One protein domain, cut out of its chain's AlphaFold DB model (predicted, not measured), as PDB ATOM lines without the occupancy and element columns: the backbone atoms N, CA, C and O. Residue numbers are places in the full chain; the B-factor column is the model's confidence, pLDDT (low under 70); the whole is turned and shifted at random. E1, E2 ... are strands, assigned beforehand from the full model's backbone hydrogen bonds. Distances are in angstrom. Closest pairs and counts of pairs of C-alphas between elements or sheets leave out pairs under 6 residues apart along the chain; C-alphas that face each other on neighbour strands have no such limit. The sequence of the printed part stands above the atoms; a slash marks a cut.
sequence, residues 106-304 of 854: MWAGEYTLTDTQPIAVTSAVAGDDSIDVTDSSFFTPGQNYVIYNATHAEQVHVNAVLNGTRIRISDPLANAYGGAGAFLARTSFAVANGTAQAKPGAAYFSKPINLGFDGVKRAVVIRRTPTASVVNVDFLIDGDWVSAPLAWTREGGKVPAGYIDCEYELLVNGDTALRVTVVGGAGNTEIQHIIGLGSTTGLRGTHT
ATOM      1  N   MET A 106     -29.472 -24.614  -5.959       88.62
ATOM      2  CA  MET A 106     -29.832 -25.951  -6.437       88.62
ATOM      3  C   MET A 106     -30.804 -26.668  -5.493       88.62
ATOM      4  O   MET A 106     -31.048 -27.864  -5.650       88.62
ATOM      5  N   TRP A 107     -31.326 -25.963  -4.487       87.94
ATOM      6  CA  TRP A 107     -32.301 -26.458  -3.519       87.94
ATOM      7  C   TRP A 107     -31.822 -27.640  -2.657       87.94
ATOM      8  O   TRP A 107     -32.633 -28.297  -2.001       87.94
ATOM      9  N   ALA A 108     -30.518 -27.944  -2.661       79.69
ATOM     10  CA  ALA A 108     -29.932 -29.075  -1.947       79.69
ATOM     11  C   ALA A 108     -28.437 -28.874  -1.635       79.69
ATOM     12  O   ALA A 108     -27.691 -28.269  -2.406       79.69
ATOM     13  N   GLY A 109     -27.983 -29.471  -0.525       71.88
ATOM     14  CA  GLY A 109     -26.570 -29.510  -0.135       71.88
ATOM     15  C   GLY A 109     -25.979 -28.133   0.190       71.88
ATOM     16  O   GLY A 109     -26.665 -27.260   0.711       71.88
ATOM     17  N   GLU A 110     -24.692 -27.946  -0.113       66.81
ATOM     18  CA  GLU A 110     -23.974 -26.675   0.101       66.81
ATOM     19  C   GLU A 110     -24.263 -25.621  -0.989       66.81
ATOM     20  O   GLU A 110     -23.873 -24.461  -0.855       66.81
ATOM     21  N   TYR A 111     -24.988 -25.997  -2.047       75.62
ATOM     22  CA  TYR A 111     -25.358 -25.132  -3.170       75.62
ATOM     23  C   TYR A 111     -26.751 -24.533  -2.983       75.62
ATOM     24  O   TYR A 111     -27.605 -24.609  -3.866       75.62
ATOM     25  N   THR A 112     -26.988 -23.967  -1.801       85.50
ATOM     26  CA  THR A 112     -28.164 -23.142  -1.532       85.50
ATOM     27  C   THR A 112     -27.741 -21.735  -1.126       85.50
ATOM     28  O   THR A 112     -26.761 -21.500  -0.400       85.50
ATOM     29  N   LEU A 113     -28.489 -20.763  -1.627       88.19
ATOM     30  CA  LEU A 113     -28.376 -19.368  -1.243       88.19
ATOM     31  C   LEU A 113     -29.395 -19.019  -0.153       88.19
ATOM     32  O   LEU A 113     -29.393 -17.889   0.323       88.19
ATOM     33  N   THR A 114     -30.205 -19.978   0.297       85.00
ATOM     34  CA  THR A 114     -30.954 -19.866   1.549       85.00
ATOM     35  C   THR A 114     -30.063 -20.276   2.726       85.00
ATOM     36  O   THR A 114     -29.458 -21.342   2.735       85.00
ATOM     37  N   ASP A 115     -29.917 -19.397   3.713       74.44
ATOM     38  CA  ASP A 115     -29.061 -19.570   4.898       74.44
ATOM     39  C   ASP A 115     -29.857 -19.875   6.178       74.44
ATOM     40  O   ASP A 115     -29.279 -20.155   7.226       74.44
ATOM     41  N   THR A 116     -31.186 -19.868   6.088       71.00
ATOM     42  CA  THR A 116     -32.100 -20.141   7.201       71.00
ATOM     43  C   THR A 116     -33.076 -21.244   6.821       71.00
ATOM     44  O   THR A 116     -33.726 -21.157   5.774       71.00
ATOM     45  N   GLN A 117     -33.258 -22.234   7.693       82.25
ATOM     46  CA  GLN A 117     -34.398 -23.143   7.571       82.25
ATOM     47  C   GLN A 117     -35.710 -22.410   7.906       82.25
ATOM     48  O   GLN A 117     -35.674 -21.427   8.648       82.25
ATOM     49  N   PRO A 118     -36.869 -22.863   7.389       90.00
ATOM     50  CA  PRO A 118     -38.157 -22.295   7.774       90.00
ATOM     51  C   PRO A 118     -38.395 -22.405   9.283       90.00
ATOM     52  O   PRO A 118     -38.432 -23.505   9.834       90.00
ATOM     53  N   ILE A 119     -38.583 -21.265   9.947       94.38
ATOM     54  CA  ILE A 119     -38.866 -21.208  11.385       94.38
ATOM     55  C   ILE A 119     -40.371 -21.100  11.584       94.38
ATOM     56  O   ILE A 119     -41.035 -20.298  10.927       94.38
ATOM     57  N   ALA A 120     -40.920 -21.911  12.486       95.62
ATOM     58  CA  ALA A 120     -42.350 -21.908  12.756       95.62
ATOM     59  C   ALA A 120     -42.784 -20.587  13.410       95.62
ATOM     60  O   ALA A 120     -42.183 -20.129  14.386       95.62
ATOM     61  N   VAL A 121     -43.857 -20.005  12.878       96.25
ATOM     62  CA  VAL A 121     -44.515 -18.822  13.443       96.25
ATOM     63  C   VAL A 121     -45.526 -19.294  14.477       96.25
ATOM     64  O   VAL A 121     -46.475 -20.013  14.158       96.25
ATOM     65  N   THR A 122     -45.325 -18.902  15.732       95.25
ATOM     66  CA  THR A 122     -46.229 -19.267  16.826       95.25
ATOM     67  C   THR A 122     -47.448 -18.352  16.847       95.25
ATOM     68  O   THR A 122     -48.564 -18.843  17.021       95.25
ATOM     69  N   SER A 123     -47.252 -17.051  16.611       94.62
ATOM     70  CA  SER A 123     -48.320 -16.055  16.535       94.62
ATOM     71  C   SER A 123     -47.869 -14.798  15.787       94.62
ATOM     72  O   SER A 123     -46.815 -14.237  16.069       94.62
ATOM     73  N   ALA A 124     -48.696 -14.316  14.868       94.81
ATOM     74  CA  ALA A 124     -48.588 -13.012  14.235       94.81
ATOM     75  C   ALA A 124     -49.998 -12.517  13.892       94.81
ATOM     76  O   ALA A 124     -50.826 -13.273  13.372       94.81
ATOM     77  N   VAL A 125     -50.296 -11.260  14.209       94.62
ATOM     78  CA  VAL A 125     -51.648 -10.698  14.106       94.62
ATOM     79  C   VAL A 125     -51.708  -9.720  12.936       94.62
ATOM     80  O   VAL A 125     -50.810  -8.903  12.764       94.62
ATOM     81  N   ALA A 126     -52.781  -9.785  12.146       95.31
ATOM     82  CA  ALA A 126     -53.031  -8.804  11.092       95.31
ATOM     83  C   ALA A 126     -53.113  -7.385  11.686       95.31
ATOM     84  O   ALA A 126     -53.826  -7.157  12.665       95.31
ATOM     85  N   GLY A 127     -52.409  -6.435  11.078       94.12
ATOM     86  CA  GLY A 127     -52.292  -5.052  11.529       94.12
ATOM     87  C   GLY A 127     -51.220  -4.805  12.597       94.12
ATOM     88  O   GLY A 127     -51.114  -3.670  13.056       94.12
ATOM     89  N   ASP A 128     -50.430  -5.816  12.979       94.44
ATOM     90  CA  ASP A 128     -49.309  -5.685  13.923       94.44
ATOM     91  C   ASP A 128     -47.938  -5.803  13.225       94.44
ATOM     92  O   ASP A 128     -47.822  -6.411  12.159       94.44
ATOM     93  N   ASP A 129     -46.899  -5.227  13.841       95.06
ATOM     94  CA  ASP A 129     -45.509  -5.190  13.350       95.06
ATOM     95  C   ASP A 129     -44.599  -6.242  14.004       95.06
ATOM     96  O   ASP A 129     -43.372  -6.214  13.854       95.06
ATOM     97  N   SER A 130     -45.187  -7.176  14.753       95.38
ATOM     98  CA  SER A 130     -44.456  -8.153  15.547       95.38
ATOM     99  C   SER A 130     -44.826  -9.589  15.189       95.38
ATOM    100  O   SER A 130     -45.991  -9.925  14.974       95.38
ATOM    101  N   ILE A 131     -43.807 -10.447  15.114       96.62
ATOM    102  CA  ILE A 131     -43.957 -11.868  14.788       96.62
ATOM    103  C   ILE A 131     -43.311 -12.675  15.912       96.62
ATOM    104  O   ILE A 131     -42.114 -12.521  16.185       96.62
ATOM    105  N   ASP A 132     -44.097 -13.545  16.543       96.62
ATOM    106  CA  ASP A 132     -43.599 -14.550  17.472       96.62
ATOM    107  C   ASP A 132     -43.209 -15.822  16.696       96.62
ATOM    108  O   ASP A 132     -43.977 -16.366  15.893       96.62
ATOM    109  N   VAL A 133     -41.991 -16.300  16.935       95.25
ATOM    110  CA  VAL A 133     -41.347 -17.436  16.258       95.25
ATOM    111  C   VAL A 133     -40.767 -18.409  17.279       95.25
ATOM    112  O   VAL A 133     -40.521 -18.051  18.429       95.25
ATOM    113  N   THR A 134     -40.516 -19.653  16.874       94.94
ATOM    114  CA  THR A 134     -39.924 -20.655  17.779       94.94
ATOM    115  C   THR A 134     -38.462 -20.386  18.132       94.94
ATOM    116  O   THR A 134     -38.039 -20.754  19.223       94.94
ATOM    117  N   ASP A 135     -37.700 -19.769  17.225       94.38
ATOM    118  CA  ASP A 135     -36.305 -19.374  17.447       94.38
ATOM    119  C   ASP A 135     -35.960 -18.167  16.567       94.38
ATOM    120  O   ASP A 135     -35.943 -18.254  15.339       94.38
ATOM    121  N   SER A 136     -35.709 -17.018  17.188       93.56
ATOM    122  CA  SER A 136     -35.405 -15.784  16.467       93.56
ATOM    123  C   SER A 136     -33.928 -15.632  16.085       93.56
ATOM    124  O   SER A 136     -33.586 -14.664  15.407       93.56
ATOM    125  N   SER A 137     -33.041 -16.529  16.534       90.50
ATOM    126  CA  SER A 137     -31.587 -16.425  16.316       90.50
ATOM    127  C   SER A 137     -31.177 -16.583  14.848       90.50
ATOM    128  O   SER A 137     -30.079 -16.184  14.465       90.50
ATOM    129  N   PHE A 138     -32.082 -17.099  14.015       87.44
ATOM    130  CA  PHE A 138     -31.902 -17.248  12.574       87.44
ATOM    131  C   PHE A 138     -32.194 -15.966  11.776       87.44
ATOM    132  O   PHE A 138     -31.956 -15.938  10.569       87.44
ATOM    133  N   PHE A 139     -32.696 -14.902  12.410       90.81
ATOM    134  CA  PHE A 139     -33.055 -13.661  11.720       90.81
ATOM    135  C   PHE A 139     -32.042 -12.550  11.971       90.81
ATOM    136  O   PHE A 139     -31.652 -12.283  13.105       90.81
ATOM    137  N   THR A 140     -31.650 -11.861  10.900       90.06
ATOM    138  CA  THR A 140     -30.727 -10.722  10.971       90.06
ATOM    139  C   THR A 140     -31.493  -9.417  10.730       90.06
ATOM    140  O   THR A 140     -32.178  -9.311   9.708       90.06
ATOM    141  N   PRO A 141     -31.393  -8.415  11.626       92.00
ATOM    142  CA  PRO A 141     -31.933  -7.081  11.374       92.00
ATOM    143  C   PRO A 141     -31.421  -6.485  10.054       92.00
ATOM    144  O   PRO A 141     -30.245  -6.625   9.724       92.00
ATOM    145  N   GLY A 142     -32.296  -5.815   9.309       88.25
ATOM    146  CA  GLY A 142     -32.002  -5.239   7.996       88.25
ATOM    147  C   GLY A 142     -32.195  -6.199   6.815       88.25
ATOM    148  O   GLY A 142     -31.894  -5.828   5.682       88.25
ATOM    149  N   GLN A 143     -32.669  -7.430   7.038       89.31
ATOM    150  CA  GLN A 143     -32.852  -8.420   5.973       89.31
ATOM    151  C   GLN A 143     -34.320  -8.731   5.669       89.31
ATOM    152  O   GLN A 143     -35.205  -8.603   6.516       89.31
ATOM    153  N   ASN A 144     -34.555  -9.171   4.430       92.06
ATOM    154  CA  ASN A 144     -35.875  -9.525   3.917       92.06
ATOM    155  C   ASN A 144     -36.121 -11.042   3.980       92.06
ATOM    156  O   ASN A 144     -35.213 -11.848   3.739       92.06
ATOM    157  N   TYR A 145     -37.364 -11.399   4.293       94.06
ATOM    158  CA  TYR A 145     -37.870 -12.762   4.447       94.06
ATOM    159  C   TYR A 145     -39.313 -12.848   3.923       94.06
ATOM    160  O   TYR A 145     -39.916 -11.845   3.539       94.06
ATOM    161  N   VAL A 146     -39.885 -14.050   3.913       95.00
ATOM    162  CA  VAL A 146     -41.284 -14.308   3.558       95.00
ATOM    163  C   VAL A 146     -41.972 -15.011   4.718       95.00
ATOM    164  O   VAL A 146     -41.513 -16.071   5.152       95.00
ATOM    165  N   ILE A 147     -43.081 -14.444   5.192       95.06
ATOM    166  CA  ILE A 147     -44.011 -15.121   6.097       95.06
ATOM    167  C   ILE A 147     -45.111 -15.783   5.271       95.06
ATOM    168  O   ILE A 147     -45.702 -15.159   4.389       95.06
ATOM    169  N   TYR A 148     -45.373 -17.067   5.499       94.38
ATOM    170  CA  TYR A 148     -46.328 -17.810   4.682       94.38
ATOM    171  C   TYR A 148     -47.004 -18.956   5.430       94.38
ATOM    172  O   TYR A 148     -46.503 -19.479   6.424       94.38
ATOM    173  N   ASN A 149     -48.163 -19.362   4.918       91.94
ATOM    174  CA  ASN A 149     -48.851 -20.600   5.266       91.94
ATOM    175  C   ASN A 149     -49.424 -21.244   3.984       91.94
ATOM    176  O   ASN A 149     -49.015 -20.911   2.872       91.94
ATOM    177  N   ALA A 150     -50.363 -22.183   4.108       85.94
ATOM    178  CA  ALA A 150     -50.967 -22.837   2.944       85.94
ATOM    179  C   ALA A 150     -51.785 -21.892   2.033       85.94
ATOM    180  O   ALA A 150     -52.013 -22.231   0.867       85.94
ATOM    181  N   THR A 151     -52.227 -20.744   2.556       83.94
ATOM    182  CA  THR A 151     -53.205 -19.835   1.936       83.94
ATOM    183  C   THR A 151     -52.604 -18.486   1.538       83.94
ATOM    184  O   THR A 151     -52.927 -17.984   0.468       83.94
ATOM    185  N   HIS A 152     -51.731 -17.908   2.366       88.12
ATOM    186  CA  HIS A 152     -51.171 -16.568   2.178       88.12
ATOM    187  C   HIS A 152     -49.643 -16.587   2.248       88.12
ATOM    188  O   HIS A 152     -49.055 -17.400   2.964       88.12
ATOM    189  N   ALA A 153     -49.013 -15.645   1.550       91.38
ATOM    190  CA  ALA A 153     -47.592 -15.344   1.646       91.38
ATOM    191  C   ALA A 153     -47.397 -13.826   1.553       91.38
ATOM    192  O   ALA A 153     -48.000 -13.182   0.696       91.38
ATOM    193  N   GLU A 154     -46.571 -13.269   2.433       93.62
ATOM    194  CA  GLU A 154     -46.256 -11.842   2.497       93.62
ATOM    195  C   GLU A 154     -44.744 -11.657   2.669       93.62
ATOM    196  O   GLU A 154     -44.084 -12.409   3.390       93.62
ATOM    197  N   GLN A 155     -44.176 -10.668   1.978       94.19
ATOM    198  CA  GLN A 155     -42.768 -10.295   2.134       94.19
ATOM    199  C   GLN A 155     -42.625  -9.398   3.364       94.19
ATOM    200  O   GLN A 155     -43.438  -8.501   3.559       94.19
ATOM    201  N   VAL A 156     -41.589  -9.617   4.171       94.25
ATOM    202  CA  VAL A 156     -41.352  -8.849   5.397       94.25
ATOM    203  C   VAL A 156     -39.891  -8.430   5.518       94.25
ATOM    204  O   VAL A 156     -38.983  -9.201   5.201       94.25
ATOM    205  N   HIS A 157     -39.666  -7.216   6.017       93.88
ATOM    206  CA  HIS A 157     -38.342  -6.699   6.358       93.88
ATOM    207  C   HIS A 157     -38.157  -6.725   7.872       93.88
ATOM    208  O   HIS A 157     -38.927  -6.088   8.587       93.88
ATOM    209  N   VAL A 158     -37.159  -7.451   8.376       94.69
ATOM    210  CA  VAL A 158     -36.914  -7.570   9.821       94.69
ATOM    211  C   VAL A 158     -36.114  -6.367  10.303       94.69
ATOM    212  O   VAL A 158     -34.933  -6.247  10.005       94.69
ATOM    213  N   ASN A 159     -36.734  -5.496  11.097       95.00
ATOM    214  CA  ASN A 159     -36.093  -4.309  11.668       95.00
ATOM    215  C   ASN A 159     -35.287  -4.623  12.933       95.00
ATOM    216  O   ASN A 159     -34.254  -4.004  13.182       95.00
ATOM    217  N   ALA A 160     -35.760  -5.558  13.761       95.88
ATOM    218  CA  ALA A 160     -35.087  -5.916  15.008       95.88
ATOM    219  C   ALA A 160     -35.446  -7.327  15.485       95.88
ATOM    220  O   ALA A 160     -36.581  -7.778  15.339       95.88
ATOM    221  N   VAL A 161     -34.497  -7.984  16.153       96.31
ATOM    222  CA  VAL A 161     -34.754  -9.166  16.986       96.31
ATOM    223  C   VAL A 161     -34.957  -8.677  18.419       96.31
ATOM    224  O   VAL A 161     -34.039  -8.121  19.019       96.31
ATOM    225  N   LEU A 162     -36.172  -8.821  18.952       95.75
ATOM    226  CA  LEU A 162     -36.551  -8.248  20.250       95.75
ATOM    227  C   LEU A 162     -36.130  -9.145  21.418       95.75
ATOM    228  O   LEU A 162     -35.735  -8.658  22.475       95.75
ATOM    229  N   ASN A 163     -36.249 -10.458  21.238       95.81
ATOM    230  CA  ASN A 163     -35.797 -11.506  22.153       95.81
ATOM    231  C   ASN A 163     -35.761 -12.845  21.396       95.81
ATOM    232  O   ASN A 163     -36.140 -12.871  20.231       95.81
ATOM    233  N   GLY A 164     -35.372 -13.941  22.063       94.38
ATOM    234  CA  GLY A 164     -35.177 -15.268  21.455       94.38
ATOM    235  C   GLY A 164     -36.380 -15.898  20.735       94.38
ATOM    236  O   GLY A 164     -36.202 -16.893  20.041       94.38
ATOM    237  N   THR A 165     -37.590 -15.352  20.877       96.06
ATOM    238  CA  THR A 165     -38.807 -15.865  20.224       96.06
ATOM    239  C   THR A 165     -39.617 -14.773  19.530       96.06
ATOM    240  O   THR A 165     -40.750 -15.027  19.139       96.06
ATOM    241  N   ARG A 166     -39.099 -13.546  19.398       96.94
ATOM    242  CA  ARG A 166     -39.878 -12.431  18.843       96.94
ATOM    243  C   ARG A 166     -39.032 -11.467  18.034       96.94
ATOM    244  O   ARG A 166     -37.976 -11.014  18.480       96.94
ATOM    245  N   ILE A 167     -39.559 -11.085  16.878       97.06
ATOM    246  CA  ILE A 167     -38.963 -10.096  15.978       97.06
ATOM    247  C   ILE A 167     -39.946  -8.955  15.693       97.06
ATOM    248  O   ILE A 167     -41.157  -9.109  15.863       97.06
ATOM    249  N   ARG A 168     -39.407  -7.818  15.249       97.25
ATOM    250  CA  ARG A 168     -40.159  -6.676  14.722       97.25
ATOM    251  C   ARG A 168     -39.859  -6.492  13.240       97.25
ATOM    252  O   ARG A 168     -38.689  -6.526  12.850       97.25
ATOM    253  N   ILE A 169     -40.898  -6.252  12.453       97.19
ATOM    254  CA  ILE A 169     -40.824  -5.953  11.021       97.19
ATOM    255  C   ILE A 169     -41.121  -4.473  10.740       97.19
ATOM    256  O   ILE A 169     -41.529  -3.742  11.640       97.19
ATOM    257  N   SER A 170     -40.839  -4.009   9.522       93.75
ATOM    258  CA  SER A 170     -41.029  -2.597   9.143       93.75
ATOM    259  C   SER A 170     -42.488  -2.200   8.945       93.75
ATOM    260  O   SER A 170     -42.881  -1.125   9.392       93.75
ATOM    261  N   ASP A 171     -43.276  -3.062   8.302       92.69
ATOM    262  CA  ASP A 171     -44.664  -2.783   7.934       92.69
ATOM    263  C   ASP A 171     -45.615  -3.747   8.656       92.69
ATOM    264  O   ASP A 171     -45.286  -4.930   8.777       92.69
ATOM    265  N   PRO A 172     -46.790  -3.288   9.126       94.25
ATOM    266  CA  PRO A 172     -47.776  -4.175   9.729       94.25
ATOM    267  C   PRO A 172     -48.262  -5.259   8.759       94.25
ATOM    268  O   PRO A 172     -48.509  -4.982   7.585       94.25
ATOM    269  N   LEU A 173     -48.462  -6.480   9.259       95.62
ATOM    270  CA  LEU A 173     -48.927  -7.613   8.449       95.62
ATOM    271  C   LEU A 173     -50.347  -7.401   7.916       95.62
ATOM    272  O   LEU A 173     -51.225  -6.945   8.650       95.62
ATOM    273  N   ALA A 174     -50.626  -7.818   6.681       94.88
ATOM    274  CA  ALA A 174     -51.988  -7.803   6.152       94.88
ATOM    275  C   ALA A 174     -52.821  -8.985   6.673       94.88
ATOM    276  O   ALA A 174     -54.025  -8.840   6.893       94.88
ATOM    277  N   ASN A 175     -52.195 -10.145   6.896       94.38
ATOM    278  CA  ASN A 175     -52.857 -11.354   7.378       94.38
ATOM    279  C   ASN A 175     -52.315 -11.819   8.735       94.38
ATOM    280  O   ASN A 175     -51.206 -11.496   9.152       94.38
ATOM    281  N   ALA A 176     -53.122 -12.619   9.433       93.94
ATOM    282  CA  ALA A 176     -52.695 -13.299  10.647       93.94
ATOM    283  C   ALA A 176     -52.032 -14.644  10.308       93.94
ATOM    284  O   ALA A 176     -52.494 -15.376   9.427       93.94
ATOM    285  N   TYR A 177     -50.992 -14.996  11.061       95.12
ATOM    286  CA  TYR A 177     -50.241 -16.241  10.918       95.12
ATOM    287  C   TYR A 177     -50.075 -16.908  12.285       95.12
ATOM    288  O   TYR A 177     -49.801 -16.248  13.281       95.12
ATOM    289  N   GLY A 178     -50.236 -18.224  12.361       84.56
ATOM    290  CA  GLY A 178     -50.043 -18.964  13.606       84.56
ATOM    291  C   GLY A 178     -50.495 -20.414  13.492       84.56
ATOM    292  O   GLY A 178     -51.289 -20.765  12.618       84.56
ATOM    293  N   GLY A 179     -49.989 -21.259  14.388       76.31
ATOM    294  CA  GLY A 179     -50.281 -22.694  14.406       76.31
ATOM    295  C   GLY A 179     -49.445 -23.525  13.423       76.31
ATOM    296  O   GLY A 179     -48.548 -23.030  12.741       76.31
ATOM    297  N   ALA A 180     -49.717 -24.833  13.375       80.12
ATOM    298  CA  ALA A 180     -48.974 -25.767  12.530       80.12
ATOM    299  C   ALA A 180     -49.133 -25.412  11.039       80.12
ATOM    300  O   ALA A 180     -50.244 -25.418  10.514       80.12
ATOM    301  N   GLY A 181     -48.015 -25.133  10.361       85.06
ATOM    302  CA  GLY A 181     -47.987 -24.825   8.926       85.06
ATOM    303  C   GLY A 181     -47.778 -23.350   8.564       85.06
ATOM    304  O   GLY A 181     -47.816 -23.038   7.375       85.06
ATOM    305  N   ALA A 182     -47.557 -22.463   9.542       95.00
ATOM    306  CA  ALA A 182     -47.105 -21.090   9.313       95.00
ATOM    307  C   ALA A 182     -45.594 -20.959   9.566       95.00
ATOM    308  O   ALA A 182     -45.097 -21.398  10.606       95.00
ATOM    309  N   PHE A 183     -44.872 -20.344   8.631       95.50
ATOM    310  CA  PHE A 183     -43.417 -20.238   8.674       95.50
ATOM    311  C   PHE A 183     -42.929 -18.852   8.266       95.50
ATOM    312  O   PHE A 183     -43.568 -18.163   7.473       95.50
ATOM    313  N   LEU A 184     -41.757 -18.487   8.780       94.94
ATOM    314  CA  LEU A 184     -40.949 -17.371   8.314       94.94
ATOM    315  C   LEU A 184     -39.625 -17.929   7.784       94.94
ATOM    316  O   LEU A 184     -38.923 -18.654   8.494       94.94
ATOM    317  N   ALA A 185     -39.302 -17.633   6.526       94.38
ATOM    318  CA  ALA A 185     -38.126 -18.183   5.852       94.38
ATOM    319  C   ALA A 185     -37.610 -17.260   4.742       94.38
ATOM    320  O   ALA A 185     -38.251 -16.277   4.379       94.38
ATOM    321  N   ARG A 186     -36.473 -17.615   4.135       92.38
ATOM    322  CA  ARG A 186     -35.986 -16.984   2.895       92.38
ATOM    323  C   ARG A 186     -36.909 -17.201   1.700       92.38
ATOM    324  O   ARG A 186     -36.909 -16.393   0.782       92.38
ATOM    325  N   THR A 187     -37.676 -18.285   1.684       94.12
ATOM    326  CA  THR A 187     -38.537 -18.628   0.552       94.12
ATOM    327  C   THR A 187     -39.833 -19.271   1.007       94.12
ATOM    328  O   THR A 187     -39.838 -20.067   1.943       94.12
ATOM    329  N   SER A 188     -40.922 -18.948   0.314       93.81
ATOM    330  CA  SER A 188     -42.199 -19.657   0.426       93.81
ATOM    331  C   SER A 188     -42.373 -20.727  -0.657       93.81
ATOM    332  O   SER A 188     -43.465 -21.280  -0.809       93.81
ATOM    333  N   PHE A 189     -41.341 -20.994  -1.465       93.06
ATOM    334  CA  PHE A 189     -41.380 -22.062  -2.459       93.06
ATOM    335  C   PHE A 189     -41.376 -23.419  -1.756       93.06
ATOM    336  O   PHE A 189     -40.617 -23.646  -0.813       93.06
ATOM    337  N   ALA A 190     -42.208 -24.345  -2.227       91.19
ATOM    338  CA  ALA A 190     -42.178 -25.709  -1.719       91.19
ATOM    339  C   ALA A 190     -41.006 -26.453  -2.369       91.19
ATOM    340  O   ALA A 190     -41.036 -26.729  -3.567       91.19
ATOM    341  N   VAL A 191     -39.971 -26.749  -1.583       88.25
ATOM    342  CA  VAL A 191     -38.751 -27.421  -2.044       88.25
ATOM    343  C   VAL A 191     -38.823 -28.917  -1.748       88.25
ATOM    344  O   VAL A 191     -39.009 -29.315  -0.598       88.25
ATOM    345  N   ALA A 192     -38.658 -29.753  -2.774       82.62
ATOM    346  CA  ALA A 192     -38.582 -31.206  -2.637       82.62
ATOM    347  C   ALA A 192     -37.739 -31.815  -3.766       82.62
ATOM    348  O   ALA A 192     -37.808 -31.363  -4.903       82.62
ATOM    349  N   ASN A 193     -36.965 -32.864  -3.467       80.00
ATOM    350  CA  ASN A 193     -36.183 -33.626  -4.457       80.00
ATOM    351  C   ASN A 193     -35.274 -32.770  -5.373       80.00
ATOM    352  O   ASN A 193     -35.064 -33.122  -6.531       80.00
ATOM    353  N   GLY A 194     -34.729 -31.659  -4.865       81.69
ATOM    354  CA  GLY A 194     -33.829 -30.784  -5.628       81.69
ATOM    355  C   GLY A 194     -34.522 -29.851  -6.628       81.69
ATOM    356  O   GLY A 194     -33.846 -29.284  -7.481       81.69
ATOM    357  N   THR A 195     -35.844 -29.674  -6.543       88.56
ATOM    358  CA  THR A 195     -36.578 -28.635  -7.286       88.56
ATOM    359  C   THR A 195     -37.494 -27.836  -6.361       88.56
ATOM    360  O   THR A 195     -37.877 -28.287  -5.276       88.56
ATOM    361  N   ALA A 196     -37.836 -26.619  -6.782       94.06
ATOM    362  CA  ALA A 196     -38.743 -25.732  -6.066       94.06
ATOM    363  C   ALA A 196     -40.049 -25.533  -6.835       94.06
ATOM    364  O   ALA A 196     -40.054 -25.345  -8.048       94.06
ATOM    365  N   GLN A 197     -41.166 -25.525  -6.113       94.12
ATOM    366  CA  GLN A 197     -42.500 -25.272  -6.648       94.12
ATOM    367  C   GLN A 197     -42.996 -23.915  -6.144       94.12
ATOM    368  O   GLN A 197     -43.276 -23.747  -4.952       94.12
ATOM    369  N   ALA A 198     -43.110 -22.949  -7.052       93.19
ATOM    370  CA  ALA A 198     -43.544 -21.594  -6.741       93.19
ATOM    371  C   ALA A 198     -44.996 -21.364  -7.180       93.19
ATOM    372  O   ALA A 198     -45.341 -21.520  -8.350       93.19
ATOM    373  N   LYS A 199     -45.859 -20.978  -6.238       90.12
ATOM    374  CA  LYS A 199     -47.236 -20.544  -6.524       90.12
ATOM    375  C   LYS A 199     -47.258 -19.063  -6.923       90.12
ATOM    376  O   LYS A 199     -46.387 -18.319  -6.474       90.12
ATOM    377  N   PRO A 200     -48.268 -18.593  -7.674       88.69
ATOM    378  CA  PRO A 200     -48.519 -17.161  -7.808       88.69
ATOM    379  C   PRO A 200     -48.652 -16.507  -6.420       88.69
ATOM    380  O   PRO A 200     -49.358 -17.025  -5.556       88.69
ATOM    381  N   GLY A 201     -47.945 -15.403  -6.197       87.25
ATOM    382  CA  GLY A 201     -47.790 -14.725  -4.906       87.25
ATOM    383  C   GLY A 201     -46.597 -15.200  -4.065       87.25
ATOM    384  O   GLY A 201     -46.287 -14.572  -3.058       87.25
ATOM    385  N   ALA A 202     -45.907 -16.277  -4.453       92.38
ATOM    386  CA  ALA A 202     -44.747 -16.772  -3.719       92.38
ATOM    387  C   ALA A 202     -43.489 -15.929  -3.983       92.38
ATOM    388  O   ALA A 202     -43.320 -15.347  -5.060       92.38
ATOM    389  N   ALA A 203     -42.577 -15.925  -3.011       95.25
ATOM    390  CA  ALA A 203     -41.326 -15.184  -3.080       95.25
ATOM    391  C   ALA A 203     -40.141 -15.996  -2.542       95.25
ATOM    392  O   ALA A 203     -40.299 -16.900  -1.717       95.25
ATOM    393  N   TYR A 204     -38.955 -15.633  -3.015       96.12
ATOM    394  CA  TYR A 204     -37.657 -16.163  -2.623       96.12
ATOM    395  C   TYR A 204     -36.672 -15.002  -2.457       96.12
ATOM    396  O   TYR A 204     -36.625 -14.108  -3.301       96.12
ATOM    397  N   PHE A 205     -35.865 -15.049  -1.401       95.56
ATOM    398  CA  PHE A 205     -34.755 -14.144  -1.135       95.56
ATOM    399  C   PHE A 205     -33.467 -14.946  -0.985       95.56
ATOM    400  O   PHE A 205     -33.428 -15.925  -0.240       95.56
ATOM    401  N   SER A 206     -32.395 -14.521  -1.647       93.75
ATOM    402  CA  SER A 206     -31.070 -15.080  -1.390       93.75
ATOM    403  C   SER A 206     -30.426 -14.420  -0.168       93.75
ATOM    404  O   SER A 206     -30.715 -13.270   0.174       93.75
ATOM    405  N   LYS A 207     -29.464 -15.110   0.445       88.88
ATOM    406  CA  LYS A 207     -28.390 -14.457   1.205       88.88
ATOM    407  C   LYS A 207     -27.600 -13.504   0.288       88.88
ATOM    408  O   LYS A 207     -27.702 -13.636  -0.940       88.88
ATOM    409  N   PRO A 208     -26.800 -12.574   0.835       88.38
ATOM    410  CA  PRO A 208     -25.912 -11.760   0.017       88.38
ATOM    411  C   PRO A 208     -24.988 -12.623  -0.856       88.38
ATOM    412  O   PRO A 208     -24.403 -13.602  -0.384       88.38
ATOM    413  N   ILE A 209     -24.879 -12.268  -2.131       88.44
ATOM    414  CA  ILE A 209     -24.024 -12.887  -3.140       88.44
ATOM    415  C   ILE A 209     -23.117 -11.832  -3.767       88.44
ATOM    416  O   ILE A 209     -23.486 -10.662  -3.854       88.44
ATOM    417  N   ASN A 210     -21.953 -12.257  -4.250       86.88
ATOM    418  CA  ASN A 210     -21.043 -11.403  -5.001       86.88
ATOM    419  C   ASN A 210     -21.029 -11.832  -6.470       86.88
ATOM    420  O   ASN A 210     -20.783 -13.001  -6.766       86.88
ATOM    421  N   LEU A 211     -21.289 -10.890  -7.377       86.69
ATOM    422  CA  LEU A 211     -21.231 -11.124  -8.824       86.69
ATOM    423  C   LEU A 211     -20.111 -10.312  -9.509       86.69
ATOM    424  O   LEU A 211     -19.944 -10.409 -10.719       86.69
ATOM    425  N   GLY A 212     -19.299  -9.560  -8.759       83.06
ATOM    426  CA  GLY A 212     -18.172  -8.764  -9.267       83.06
ATOM    427  C   GLY A 212     -18.333  -7.248  -9.108       83.06
ATOM    428  O   GLY A 212     -19.428  -6.747  -8.870       83.06
ATOM    429  N   PHE A 213     -17.228  -6.504  -9.258       80.56
ATOM    430  CA  PHE A 213     -17.120  -5.060  -8.944       80.56
ATOM    431  C   PHE A 213     -16.738  -4.159 -10.137       80.56
ATOM    432  O   PHE A 213     -16.530  -2.961  -9.977       80.56
ATOM    433  N   ASP A 214     -16.603  -4.723 -11.332       77.94
ATOM    434  CA  ASP A 214     -16.016  -4.090 -12.520       77.94
ATOM    435  C   ASP A 214     -16.991  -3.286 -13.405       77.94
ATOM    436  O   ASP A 214     -16.641  -2.931 -14.527       77.94
ATOM    437  N   GLY A 215     -18.200  -2.949 -12.940       77.31
ATOM    438  CA  GLY A 215     -19.090  -2.046 -13.686       77.31
ATOM    439  C   GLY A 215     -19.843  -2.677 -14.857       77.31
ATOM    440  O   GLY A 215     -20.429  -1.941 -15.650       77.31
ATOM    441  N   VAL A 216     -19.828  -4.005 -14.998       82.00
ATOM    442  CA  VAL A 216     -20.425  -4.711 -16.146       82.00
ATOM    443  C   VAL A 216     -21.798  -5.315 -15.828       82.00
ATOM    444  O   VAL A 216     -22.138  -5.565 -14.669       82.00
ATOM    445  N   LYS A 217     -22.607  -5.565 -16.873       87.12
ATOM    446  CA  LYS A 217     -23.884  -6.287 -16.743       87.12
ATOM    447  C   LYS A 217     -23.638  -7.714 -16.237       87.12
ATOM    448  O   LYS A 217     -22.794  -8.437 -16.769       87.12
ATOM    449  N   ARG A 218     -24.407  -8.113 -15.225       89.69
ATOM    450  CA  ARG A 218     -24.466  -9.466 -14.660       89.69
ATOM    451  C   ARG A 218     -25.704 -10.182 -15.168       89.69
ATOM    452  O   ARG A 218     -26.626  -9.534 -15.665       89.69
ATOM    453  N   ALA A 219     -25.741 -11.498 -14.991       92.50
ATOM    454  CA  ALA A 219     -26.908 -12.292 -15.341       92.50
ATOM    455  C   ALA A 219     -27.373 -13.191 -14.197       92.50
ATOM    456  O   ALA A 219     -26.571 -13.733 -13.439       92.50
ATOM    457  N   VAL A 220     -28.686 -13.392 -14.118       96.06
ATOM    458  CA  VAL A 220     -29.308 -14.488 -13.374       96.06
ATOM    459  C   VAL A 220     -30.045 -15.372 -14.366       96.06
ATOM    460  O   VAL A 220     -30.914 -14.904 -15.097       96.06
ATOM    461  N   VAL A 221     -29.714 -16.659 -14.389       96.81
ATOM    462  CA  VAL A 221     -30.402 -17.662 -15.202       96.81
ATOM    463  C   VAL A 221     -31.291 -18.505 -14.300       96.81
ATOM    464  O   VAL A 221     -30.816 -19.148 -13.365       96.81
ATOM    465  N   ILE A 222     -32.590 -18.512 -14.592       97.75
ATOM    466  CA  ILE A 222     -33.573 -19.360 -13.921       97.75
ATOM    467  C   ILE A 222     -34.031 -20.429 -14.899       97.75
ATOM    468  O   ILE A 222     -34.677 -20.120 -15.904       97.75
ATOM    469  N   ARG A 223     -33.750 -21.691 -14.570       97.00
ATOM    470  CA  ARG A 223     -34.333 -22.822 -15.287       97.00
ATOM    471  C   ARG A 223     -35.681 -23.165 -14.687       97.00
ATOM    472  O   ARG A 223     -35.762 -23.549 -13.519       97.00
ATOM    473  N   ARG A 224     -36.737 -23.058 -15.489       96.12
ATOM    474  CA  ARG A 224     -38.113 -23.284 -15.037       96.12
ATOM    475  C   ARG A 224     -38.992 -23.935 -16.092       96.12
ATOM    476  O   ARG A 224     -38.658 -23.951 -17.271       96.12
ATOM    477  N   THR A 225     -40.143 -24.429 -15.665       95.31
ATOM    478  CA  THR A 225     -41.217 -24.850 -16.572       95.31
ATOM    479  C   THR A 225     -41.877 -23.632 -17.244       95.31
ATOM    480  O   THR A 225     -42.082 -22.599 -16.590       95.31
ATOM    481  N   PRO A 226     -42.225 -23.709 -18.544       92.06
ATOM    482  CA  PRO A 226     -42.942 -22.642 -19.230       92.06
ATOM    483  C   PRO A 226     -44.391 -22.597 -18.723       92.06
ATOM    484  O   PRO A 226     -45.190 -23.494 -18.979       92.06
ATOM    485  N   THR A 227     -44.732 -21.546 -17.978       90.38
ATOM    486  CA  THR A 227     -46.067 -21.332 -17.394       90.38
ATOM    487  C   THR A 227     -46.559 -19.923 -17.721       90.38
ATOM    488  O   THR A 227     -45.766 -19.054 -18.077       90.38
ATOM    489  N   ALA A 228     -47.869 -19.680 -17.589       86.81
ATOM    490  CA  ALA A 228     -48.446 -18.339 -17.749       86.81
ATOM    491  C   ALA A 228     -48.052 -17.371 -16.612       86.81
ATOM    492  O   ALA A 228     -48.310 -16.173 -16.712       86.81
ATOM    493  N   SER A 229     -47.455 -17.884 -15.534       90.88
ATOM    494  CA  SER A 229     -46.954 -17.090 -14.417       90.88
ATOM    495  C   SER A 229     -45.685 -16.328 -14.813       90.88
ATOM    496  O   SER A 229     -44.752 -16.878 -15.417       90.88
ATOM    497  N   VAL A 230     -45.626 -15.059 -14.428       91.44
ATOM    498  CA  VAL A 230     -44.458 -14.194 -14.607       91.44
ATOM    499  C   VAL A 230     -43.516 -14.408 -13.430       91.44
ATOM    500  O   VAL A 230     -43.940 -14.358 -12.277       91.44
ATOM    501  N   VAL A 231     -42.243 -14.662 -13.724       95.62
ATOM    502  CA  VAL A 231     -41.179 -14.751 -12.722       95.62
ATOM    503  C   VAL A 231     -40.369 -13.469 -12.829       95.62
ATOM    504  O   VAL A 231     -39.771 -13.219 -13.869       95.62
ATOM    505  N   ASN A 232     -40.382 -12.651 -11.784       95.69
ATOM    506  CA  ASN A 232     -39.574 -11.439 -11.715       95.69
ATOM    507  C   ASN A 232     -38.314 -11.718 -10.905       95.69
ATOM    508  O   ASN A 232     -38.362 -12.467  -9.926       95.69
ATOM    509  N   VAL A 233     -37.216 -11.083 -11.301       97.12
ATOM    510  CA  VAL A 233     -35.942 -11.115 -10.587       97.12
ATOM    511  C   VAL A 233     -35.567  -9.684 -10.251       97.12
ATOM    512  O   VAL A 233     -35.538  -8.837 -11.136       97.12
ATOM    513  N   ASP A 234     -35.267  -9.420  -8.989       96.19
ATOM    514  CA  ASP A 234     -34.787  -8.129  -8.517       96.19
ATOM    515  C   ASP A 234     -33.446  -8.292  -7.803       96.19
ATOM    516  O   ASP A 234     -33.196  -9.303  -7.140       96.19
ATOM    517  N   PHE A 235     -32.606  -7.269  -7.911       94.12
ATOM    518  CA  PHE A 235     -31.329  -7.152  -7.223       94.12
ATOM    519  C   PHE A 235     -31.425  -6.081  -6.145       94.12
ATOM    520  O   PHE A 235     -32.004  -5.022  -6.373       94.12
ATOM    521  N   LEU A 236     -30.839  -6.334  -4.980       92.06
ATOM    522  CA  LEU A 236     -30.680  -5.315  -3.949       92.06
ATOM    523  C   LEU A 236     -29.459  -4.448  -4.292       92.06
ATOM    524  O   LEU A 236     -28.333  -4.951  -4.270       92.06
ATOM    525  N   ILE A 237     -29.678  -3.175  -4.617       89.06
ATOM    526  CA  ILE A 237     -28.646  -2.205  -5.004       89.06
ATOM    527  C   ILE A 237     -28.847  -0.947  -4.163       89.06
ATOM    528  O   ILE A 237     -29.938  -0.388  -4.143       89.06
ATOM    529  N   ASP A 238     -27.812  -0.531  -3.432       85.69
ATOM    530  CA  ASP A 238     -27.833   0.662  -2.568       85.69
ATOM    531  C   ASP A 238     -29.008   0.714  -1.564       85.69
ATOM    532  O   ASP A 238     -29.426   1.779  -1.120       85.69
ATOM    533  N   GLY A 239     -29.516  -0.458  -1.162       84.62
ATOM    534  CA  GLY A 239     -30.647  -0.606  -0.237       84.62
ATOM    535  C   GLY A 239     -32.016  -0.754  -0.910       84.62
ATOM    536  O   GLY A 239     -32.967  -1.142  -0.233       84.62
ATOM    537  N   ASP A 240     -32.102  -0.552  -2.225       89.81
ATOM    538  CA  ASP A 240     -33.340  -0.626  -2.999       89.81
ATOM    539  C   ASP A 240     -33.405  -1.886  -3.873       89.81
ATOM    540  O   ASP A 240     -32.407  -2.361  -4.415       89.81
ATOM    541  N   TRP A 241     -34.608  -2.446  -4.028       93.06
ATOM    542  CA  TRP A 241     -34.848  -3.577  -4.928       93.06
ATOM    543  C   TRP A 241     -35.068  -3.085  -6.359       93.06
ATOM    544  O   TRP A 241     -36.100  -2.487  -6.663       93.06
ATOM    545  N   VAL A 242     -34.120  -3.387  -7.243       93.81
ATOM    546  CA  VAL A 242     -34.133  -3.000  -8.657       93.81
ATOM    547  C   VAL A 242     -34.451  -4.216  -9.524       93.81
ATOM    548  O   VAL A 242     -33.721  -5.207  -9.504       93.81
ATOM    549  N   SER A 243     -35.532  -4.149 -10.302       93.69
ATOM    550  CA  SER A 243     -35.943  -5.242 -11.188       93.69
ATOM    551  C   SER A 243     -34.990  -5.421 -12.364       93.69
ATOM    552  O   SER A 243     -34.657  -4.466 -13.064       93.69
ATOM    553  N   ALA A 244     -34.606  -6.667 -12.620       93.69
ATOM    554  CA  ALA A 244     -33.865  -7.058 -13.803       93.69
ATOM    555  C   ALA A 244     -34.826  -7.487 -14.919       93.69
ATOM    556  O   ALA A 244     -35.672  -8.363 -14.702       93.69
ATOM    557  N   PRO A 245     -34.713  -6.912 -16.125       91.00
ATOM    558  CA  PRO A 245     -35.509  -7.345 -17.260       91.00
ATOM    559  C   PRO A 245     -35.134  -8.764 -17.695       91.00
ATOM    560  O   PRO A 245     -33.962  -9.139 -17.723       91.00
ATOM    561  N   LEU A 246     -36.142  -9.544 -18.099       93.56
ATOM    562  CA  LEU A 246     -35.922 -10.784 -18.840       93.56
ATOM    563  C   LEU A 246     -35.304 -10.424 -20.192       93.56
ATOM    564  O   LEU A 246     -35.952  -9.751 -20.993       93.56
ATOM    565  N   ALA A 247     -34.088 -10.881 -20.462       92.00
ATOM    566  CA  ALA A 247     -33.374 -10.599 -21.701       92.00
ATOM    567  C   ALA A 247     -33.545 -11.717 -22.733       92.00
ATOM    568  O   ALA A 247     -33.920 -11.461 -23.881       92.00
ATOM    569  N   TRP A 248     -33.321 -12.965 -22.313       92.50
ATOM    570  CA  TRP A 248     -33.310 -14.120 -23.211       92.50
ATOM    571  C   TRP A 248     -34.089 -15.296 -22.638       92.50
ATOM    572  O   TRP A 248     -34.003 -15.604 -21.450       92.50
ATOM    573  N   THR A 249     -34.808 -16.003 -23.508       94.44
ATOM    574  CA  THR A 249     -35.385 -17.318 -23.203       94.44
ATOM    575  C   THR A 249     -34.816 -18.375 -24.144       94.44
ATOM    576  O   THR A 249     -34.745 -18.157 -25.354       94.44
ATOM    577  N   ARG A 250     -34.418 -19.530 -23.606       94.69
ATOM    578  CA  ARG A 250     -33.866 -20.658 -24.372       94.69
ATOM    579  C   ARG A 250     -34.645 -21.942 -24.114       94.69
ATOM    580  O   ARG A 250     -34.967 -22.240 -22.967       94.69
ATOM    581  N   GLU A 251     -34.853 -22.726 -25.165       94.56
ATOM    582  CA  GLU A 251     -35.431 -24.072 -25.118       94.56
ATOM    583  C   GLU A 251     -34.632 -25.037 -26.009       94.56
ATOM    584  O   GLU A 251     -33.990 -24.621 -26.977       94.56
ATOM    585  N   GLY A 252     -34.651 -26.332 -25.681       89.00
ATOM    586  CA  GLY A 252     -33.924 -27.370 -26.418       89.00
ATOM    587  C   GLY A 252     -32.407 -27.404 -26.168       89.00
ATOM    588  O   GLY A 252     -31.856 -26.730 -25.295       89.00
ATOM    589  N   GLY A 253     -31.701 -28.253 -26.924       87.12
ATOM    590  CA  GLY A 253     -30.256 -28.452 -26.771       87.12
ATOM    591  C   GLY A 253     -29.884 -29.013 -25.393       87.12
ATOM    592  O   GLY A 253     -30.220 -30.150 -25.073       87.12
ATOM    593  N   LYS A 254     -29.170 -28.217 -24.585       84.19
ATOM    594  CA  LYS A 254     -28.790 -28.567 -23.199       84.19
ATOM    595  C   LYS A 254     -29.889 -28.260 -22.169       84.19
ATOM    596  O   LYS A 254     -29.716 -28.583 -20.993       84.19
ATOM    597  N   VAL A 255     -30.992 -27.629 -22.584       91.62
ATOM    598  CA  VAL A 255     -32.172 -27.411 -21.740       91.62
ATOM    599  C   VAL A 255     -33.066 -28.657 -21.827       91.62
ATOM    600  O   VAL A 255     -33.449 -29.040 -22.935       91.62
ATOM    601  N   PRO A 256     -33.390 -29.317 -20.697       91.56
ATOM    602  CA  PRO A 256     -34.253 -30.495 -20.692       91.56
ATOM    603  C   PRO A 256     -35.625 -30.228 -21.324       91.56
ATOM    604  O   PRO A 256     -36.174 -29.133 -21.210       91.56
ATOM    605  N   ALA A 257     -36.216 -31.248 -21.952       93.06
ATOM    606  CA  ALA A 257     -37.572 -31.147 -22.486       93.06
ATOM    607  C   ALA A 257     -38.572 -30.769 -21.376       93.06
ATOM    608  O   ALA A 257     -38.530 -31.328 -20.281       93.06
ATOM    609  N   GLY A 258     -39.468 -29.822 -21.666       92.88
ATOM    610  CA  GLY A 258     -40.419 -29.275 -20.690       92.88
ATOM    611  C   GLY A 258     -39.878 -28.117 -19.841       92.88
ATOM    612  O   GLY A 258     -40.617 -27.598 -19.008       92.88
ATOM    613  N   TYR A 259     -38.633 -27.685 -20.067       95.44
ATOM    614  CA  TYR A 259     -38.010 -26.554 -19.380       95.44
ATOM    615  C   TYR A 259     -37.557 -25.461 -20.345       95.44
ATOM    616  O   TYR A 259     -37.290 -25.709 -21.521       95.44
ATOM    617  N   ILE A 260     -37.422 -24.259 -19.793       97.06
ATOM    618  CA  ILE A 260     -36.800 -23.097 -20.415       97.06
ATOM    619  C   ILE A 260     -35.746 -22.502 -19.479       97.06
ATOM    620  O   ILE A 260     -35.926 -22.502 -18.257       97.06
ATOM    621  N   ASP A 261     -34.678 -21.958 -20.057       97.50
ATOM    622  CA  ASP A 261     -33.746 -21.083 -19.341       97.50
ATOM    623  C   ASP A 261     -34.138 -19.631 -19.603       97.50
ATOM    624  O   ASP A 261     -34.124 -19.181 -20.749       97.50
ATOM    625  N   CYS A 262     -34.480 -18.909 -18.539       96.62
ATOM    626  CA  CYS A 262     -34.774 -17.480 -18.560       96.62
ATOM    627  C   CYS A 262     -33.575 -16.710 -18.005       96.62
ATOM    628  O   CYS A 262     -33.216 -16.900 -16.844       96.62
ATOM    629  N   GLU A 263     -32.965 -15.849 -18.812       96.00
ATOM    630  CA  GLU A 263     -31.832 -15.008 -18.426       96.00
ATOM    631  C   GLU A 263     -32.285 -13.575 -18.170       96.00
ATOM    632  O   GLU A 263     -32.863 -12.938 -19.050       96.00
ATOM    633  N   TYR A 264     -31.999 -13.079 -16.972       95.62
ATOM    634  CA  TYR A 264     -32.279 -11.722 -16.523       95.62
ATOM    635  C   TYR A 264     -30.960 -10.973 -16.389       95.62
ATOM    636  O   TYR A 264     -30.036 -11.492 -15.766       95.62
ATOM    637  N   GLU A 265     -30.870  -9.772 -16.953       92.12
ATOM    638  CA  GLU A 265     -29.618  -9.012 -17.009       92.12
ATOM    639  C   GLU A 265     -29.759  -7.661 -16.311       92.12
ATOM    640  O   GLU A 265     -30.695  -6.916 -16.587       92.12
ATOM    641  N   LEU A 266     -28.812  -7.311 -15.439       89.81
ATOM    642  CA  LEU A 266     -28.768  -5.999 -14.787       89.81
ATOM    643  C   LEU A 266     -27.322  -5.600 -14.477       89.81
ATOM    644  O   LEU A 266     -26.470  -6.452 -14.224       89.81
ATOM    645  N   LEU A 267     -27.022  -4.301 -14.504       87.81
ATOM    646  CA  LEU A 267     -25.728  -3.793 -14.050       87.81
ATOM    647  C   LEU A 267     -25.679  -3.849 -12.522       87.81
ATOM    648  O   LEU A 267     -26.494  -3.219 -11.853       87.81
ATOM    649  N   VAL A 268     -24.718  -4.599 -11.981       84.38
ATOM    650  CA  VAL A 268     -24.534  -4.763 -10.534       84.38
ATOM    651  C   VAL A 268     -23.056  -4.641 -10.185       84.38
ATOM    652  O   VAL A 268     -22.204  -5.284 -10.810       84.38
ATOM    653  N   ASN A 269     -22.776  -3.831  -9.163       83.31
ATOM    654  CA  ASN A 269     -21.441  -3.582  -8.634       83.31
ATOM    655  C   ASN A 269     -21.339  -4.032  -7.178       83.31
ATOM    656  O   ASN A 269     -21.751  -3.320  -6.270       83.31
ATOM    657  N   GLY A 270     -20.721  -5.189  -6.977       80.25
ATOM    658  CA  GLY A 270     -20.358  -5.720  -5.674       80.25
ATOM    659  C   GLY A 270     -21.360  -6.701  -5.090       80.25
ATOM    660  O   GLY A 270     -21.975  -7.492  -5.810       80.25
ATOM    661  N   ASP A 271     -21.446  -6.686  -3.761       85.69
ATOM    662  CA  ASP A 271     -22.347  -7.548  -3.007       85.69
ATOM    663  C   ASP A 271     -23.800  -7.112  -3.224       85.69
ATOM    664  O   ASP A 271     -24.139  -5.932  -3.150       85.69
ATOM    665  N   THR A 272     -24.673  -8.079  -3.476       90.56
ATOM    666  CA  THR A 272     -26.104  -7.871  -3.712       90.56
ATOM    667  C   THR A 272     -26.904  -9.020  -3.104       90.56
ATOM    668  O   THR A 272     -26.340 -10.013  -2.661       90.56
ATOM    669  N   ALA A 273     -28.226  -8.929  -3.091       92.88
ATOM    670  CA  ALA A 273     -29.112 -10.055  -2.818       92.88
ATOM    671  C   ALA A 273     -30.134 -10.163  -3.948       92.88
ATOM    672  O   ALA A 273     -30.463  -9.165  -4.585       92.88
ATOM    673  N   LEU A 274     -30.635 -11.368  -4.190       95.94
ATOM    674  CA  LEU A 274     -31.664 -11.634  -5.183       95.94
ATOM    675  C   LEU A 274     -33.022 -11.737  -4.504       95.94
ATOM    676  O   LEU A 274     -33.159 -12.418  -3.486       95.94
ATOM    677  N   ARG A 275     -34.035 -11.138  -5.122       96.44
ATOM    678  CA  ARG A 275     -35.442 -11.415  -4.854       96.44
ATOM    679  C   ARG A 275     -36.053 -12.017  -6.108       96.44
ATOM    680  O   ARG A 275     -35.936 -11.452  -7.188       96.44
ATOM    681  N   VAL A 276     -36.714 -13.158  -5.967       97.31
ATOM    682  CA  VAL A 276     -37.478 -13.786  -7.046       97.31
ATOM    683  C   VAL A 276     -38.934 -13.865  -6.624       97.31
ATOM    684  O   VAL A 276     -39.244 -14.439  -5.581       97.31
ATOM    685  N   THR A 277     -39.831 -13.295  -7.424       96.19
ATOM    686  CA  THR A 277     -41.279 -13.332  -7.171       96.19
ATOM    687  C   THR A 277     -42.009 -13.970  -8.338       96.19
ATOM    688  O   THR A 277     -41.608 -13.818  -9.491       96.19
ATOM    689  N   VAL A 278     -43.083 -14.702  -8.045       94.38
ATOM    690  CA  VAL A 278     -43.921 -15.335  -9.069       94.38
ATOM    691  C   VAL A 278     -45.312 -14.737  -8.998       94.38
ATOM    692  O   VAL A 278     -45.942 -14.783  -7.948       94.38
ATOM    693  N   VAL A 279     -45.807 -14.163 -10.094       92.75
ATOM    694  CA  VAL A 279     -47.095 -13.455 -10.134       92.75
ATOM    695  C   VAL A 279     -47.919 -13.840 -11.360       92.75
ATOM    696  O   VAL A 279     -47.376 -14.174 -12.410       92.75
ATOM    697  N   GLY A 280     -49.247 -13.770 -11.235       86.31
ATOM    698  CA  GLY A 280     -50.175 -14.146 -12.307       86.31
ATOM    699  C   GLY A 280     -50.155 -15.643 -12.651       86.31
ATOM    700  O   GLY A 280     -49.370 -16.408 -12.102       86.31
ATOM    701  N   GLY A 281     -51.036 -16.062 -13.564       81.19
ATOM    702  CA  GLY A 281     -51.149 -17.458 -14.008       81.19
ATOM    703  C   GLY A 281     -51.906 -18.385 -13.045       81.19
ATOM    704  O   GLY A 281     -52.267 -18.009 -11.931       81.19
ATOM    705  N   ALA A 282     -52.179 -19.611 -13.504       76.12
ATOM    706  CA  ALA A 282     -52.760 -20.690 -12.705       76.12
ATOM    707  C   ALA A 282     -51.777 -21.870 -12.629       76.12
ATOM    708  O   ALA A 282     -51.160 -22.221 -13.634       76.12
ATOM    709  N   GLY A 283     -51.668 -22.498 -11.455       82.06
ATOM    710  CA  GLY A 283     -50.750 -23.618 -11.206       82.06
ATOM    711  C   GLY A 283     -49.379 -23.192 -10.669       82.06
ATOM    712  O   GLY A 283     -49.097 -22.006 -10.518       82.06
ATOM    713  N   ASN A 284     -48.541 -24.177 -10.337       88.38
ATOM    714  CA  ASN A 284     -47.192 -23.941  -9.821       88.38
ATOM    715  C   ASN A 284     -46.193 -23.789 -10.975       88.38
ATOM    716  O   ASN A 284     -46.251 -24.537 -11.949       88.38
ATOM    717  N   THR A 285     -45.240 -22.874 -10.825       94.25
ATOM    718  CA  THR A 285     -44.030 -22.818 -11.646       94.25
ATOM    719  C   THR A 285     -42.948 -23.654 -10.970       94.25
ATOM    720  O   THR A 285     -42.457 -23.293  -9.899       94.25
ATOM    721  N   GLU A 286     -42.568 -24.765 -11.595       95.38
ATOM    722  CA  GLU A 286     -41.412 -25.553 -11.159       95.38
ATOM    723  C   GLU A 286     -40.112 -24.863 -11.586       95.38
ATOM    724  O   GLU A 286     -39.938 -24.556 -12.769       95.38
ATOM    725  N   ILE A 287     -39.215 -24.624 -10.626       96.56
ATOM    726  CA  ILE A 287     -37.897 -24.008 -10.793       96.56
ATOM    727  C   ILE A 287     -36.836 -25.045 -10.423       96.56
ATOM    728  O   ILE A 287     -36.755 -25.489  -9.276       96.56
ATOM    729  N   GLN A 288     -35.997 -25.413 -11.389       93.81
ATOM    730  CA  GLN A 288     -34.937 -26.397 -11.177       93.81
ATOM    731  C   GLN A 288     -33.726 -25.775 -10.477       93.81
ATOM    732  O   GLN A 288     -33.158 -26.396  -9.588       93.81
ATOM    733  N   HIS A 289     -33.333 -24.562 -10.865       93.94
ATOM    734  CA  HIS A 289     -32.226 -23.837 -10.239       93.94
ATOM    735  C   HIS A 289     -32.259 -22.344 -10.571       93.94
ATOM    736  O   HIS A 289     -32.868 -21.927 -11.561       93.94
ATOM    737  N   ILE A 290     -31.548 -21.566  -9.753       96.44
ATOM    738  CA  ILE A 290     -31.237 -20.151  -9.985       96.44
ATOM    739  C   ILE A 290     -29.712 -20.015  -9.986       96.44
ATOM    740  O   ILE A 290     -29.050 -20.425  -9.034       96.44
ATOM    741  N   ILE A 291     -29.155 -19.452 -11.054       93.88
ATOM    742  CA  ILE A 291     -27.709 -19.290 -11.230       93.88
ATOM    743  C   ILE A 291     -27.404 -17.808 -11.418       93.88
ATOM    744  O   ILE A 291     -27.812 -17.228 -12.418       93.88
ATOM    745  N   GLY A 292     -26.683 -17.205 -10.476       92.94
ATOM    746  CA  GLY A 292     -26.094 -15.875 -10.624       92.94
ATOM    747  C   GLY A 292     -24.714 -15.969 -11.271       92.94
ATOM    748  O   GLY A 292     -23.914 -16.823 -10.891       92.94
ATOM    749  N   LEU A 293     -24.442 -15.100 -12.241       90.50
ATOM    750  CA  LEU A 293     -23.228 -15.096 -13.050       90.50
ATOM    751  C   LEU A 293     -22.573 -13.715 -13.045       90.50
ATOM    752  O   LEU A 293     -23.242 -12.689 -13.185       90.50
ATOM    753  N   GLY A 294     -21.244 -13.709 -12.968       87.69
ATOM    754  CA  GLY A 294     -20.427 -12.502 -13.020       87.69
ATOM    755  C   GLY A 294     -20.392 -11.815 -14.383       87.69
ATOM    756  O   GLY A 294     -19.855 -10.721 -14.506       87.69
ATOM    757  N   SER A 295     -20.986 -12.417 -15.406       87.62
ATOM    758  CA  SER A 295     -21.143 -11.848 -16.740       87.62
ATOM    759  C   SER A 295     -22.424 -12.376 -17.384       87.62
ATOM    760  O   SER A 295     -22.989 -13.384 -16.951       87.62
ATOM    761  N   THR A 296     -22.901 -11.697 -18.425       89.56
ATOM    762  CA  THR A 296     -23.967 -12.222 -19.293       89.56
ATOM    763  C   THR A 296     -23.507 -13.510 -19.971       89.56
ATOM    764  O   THR A 296     -22.345 -13.608 -20.366       89.56
ATOM    765  N   THR A 297     -24.405 -14.472 -20.188       89.00
ATOM    766  CA  THR A 297     -24.007 -15.787 -20.724       89.00
ATOM    767  C   THR A 297     -23.456 -15.724 -22.150       89.00
ATOM    768  O   THR A 297     -22.718 -16.614 -22.566       89.00
ATOM    769  N   GLY A 298     -23.872 -14.726 -22.939       87.12
ATOM    770  CA  GLY A 298     -23.565 -14.637 -24.369       87.12
ATOM    771  C   GLY A 298     -24.200 -15.744 -25.226       87.12
ATOM    772  O   GLY A 298     -24.005 -15.759 -26.440       87.12
ATOM    773  N   LEU A 299     -24.984 -16.654 -24.632       86.81
ATOM    774  CA  LEU A 299     -25.595 -17.797 -25.322       86.81
ATOM    775  C   LEU A 299     -26.807 -17.399 -26.177       86.81
ATOM    776  O   LEU A 299     -27.233 -18.174 -27.032       86.81
ATOM    777  N   ARG A 300     -27.341 -16.187 -25.961       86.12
ATOM    778  CA  ARG A 300     -28.518 -15.627 -26.647       86.12
ATOM    779  C   ARG A 300     -29.741 -16.551 -26.505       86.12
ATOM    780  O   ARG A 300     -29.825 -17.332 -25.555       86.12
ATOM    781  N   GLY A 301     -30.716 -16.419 -27.401       87.38
ATOM    782  CA  GLY A 301     -31.976 -17.163 -27.400       87.38
ATOM    783  C   GLY A 301     -33.081 -16.360 -28.081       87.38
ATOM    784  O   GLY A 301     -32.810 -15.513 -28.935       87.38
ATOM    785  N   THR A 302     -34.321 -16.581 -27.660       90.69
ATOM    786  CA  THR A 302     -35.442 -15.701 -27.997       90.69
ATOM    787  C   THR A 302     -35.318 -14.422 -27.175       90.69
ATOM    788  O   THR A 302     -35.407 -14.478 -25.947       90.69
ATOM    789  N   HIS A 303     -35.071 -13.299 -27.851       89.06
ATOM    790  CA  HIS A 303     -34.962 -11.979 -27.227       89.06
ATOM    791  C   HIS A 303     -36.336 -11.475 -26.780       89.06
ATOM    792  O   HIS A 303     -37.327 -11.649 -27.500       89.06
ATOM    793  N   THR A 304     -36.397 -10.826 -25.620       90.38
ATOM    794  CA  THR A 304     -37.616 -10.146 -25.173       90.38
ATOM    795  C   THR A 304     -37.910  -8.950 -26.081       90.38
ATOM    796  O   THR A 304     -37.076  -8.055 -26.193       90.38
TER     797      THR A 304
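Overview. This is residues 106 to 304 of the 854 residues of an uncharacterized protein of Pandoraea communis (UniProt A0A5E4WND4). Two lobes of strands lie one after the other along the longest axis: a small closed barrel, E1 to E6, and a larger sandwich of two sheets face to face, E7 E8 E16 E10 E14 E13 and E9 E15 E11 E12. The lobes meet where E3 of the barrel comes near E9, an edge strand of the smaller sheet. The printed part has 199 residues with sixteen named strands, E1 to E16 in order along the chain, and no named helix; the class is all strand, though under half of the residues, 93, are in named strands. Neighbour strands are antiparallel in the barrel and in both sheets. The whole is compact, with a radius of gyration of the C-alphas of 17.2 A and spans of 49 by 38 by 30 A.

Along the chain. E1, residues 119 to 124, begins at C-alpha 119 (-38.866, -21.208, 11.385). E2 is residues 130 to 133, E3 143 to 148, E4 153 to 163 with 24.0 A, E5 166 to 169 and E6 183 to 185. E4 bends by 80 degrees at residue 159. Then come E7, 190 to 192, E8, 195 to 198, E9, 203 to 205, E10, 217 to 224 with 22.2 A, E11, 230 to 237 with 22.0 A, E12, 240 to 244, E13, 246 to 250, E14, 260 to 267 with 23.1 A, and E15, 274 to 279. E16, residues 285 to 293 with 22.2 A, ends at C-alpha 293 (-23.228, -15.096, -13.050).

Arrangement. Round the barrel run E1 E2 E5 E4 E3 E6 and back to E1. E3 E4 E5 is a meander, each strand the antiparallel neighbour of the one before; E2 E3 E4 E5 and E3 E4 E5 E6 are Greek keys, a meander of three with the first strand beside the fourth. In the hairpin E3 and E4, N 147 and O 154 are 2.9 A apart; across the closing pair E6 and E1, N 184 and O 119 are 2.9 A apart. The closest C-alphas of E3 and E9, Tyr 145 and Phe 205, are 6.5 A apart. In the sandwich the facing parts are 9.6 A centre to centre, the strands of one sheet at 36 degrees to those of the other. Across E10 and E14, N 220 and O 264 are 2.9 A apart; across E15 and E11, N 232 and O 277 are 2.9 A apart. E12 runs on into E13 at 39 degrees. Both sheets are strongly twisted.

Size, cuts and confidence. The two farthest C-alphas, Asn 163 and Gly 253, are 52.1 A apart. The printed part has no cut. The links E5 to E6 and E9 to E10 are long, with 13 and 11 residues. Mean pLDDT of the printed part is 90.9; residue 110 is under 70.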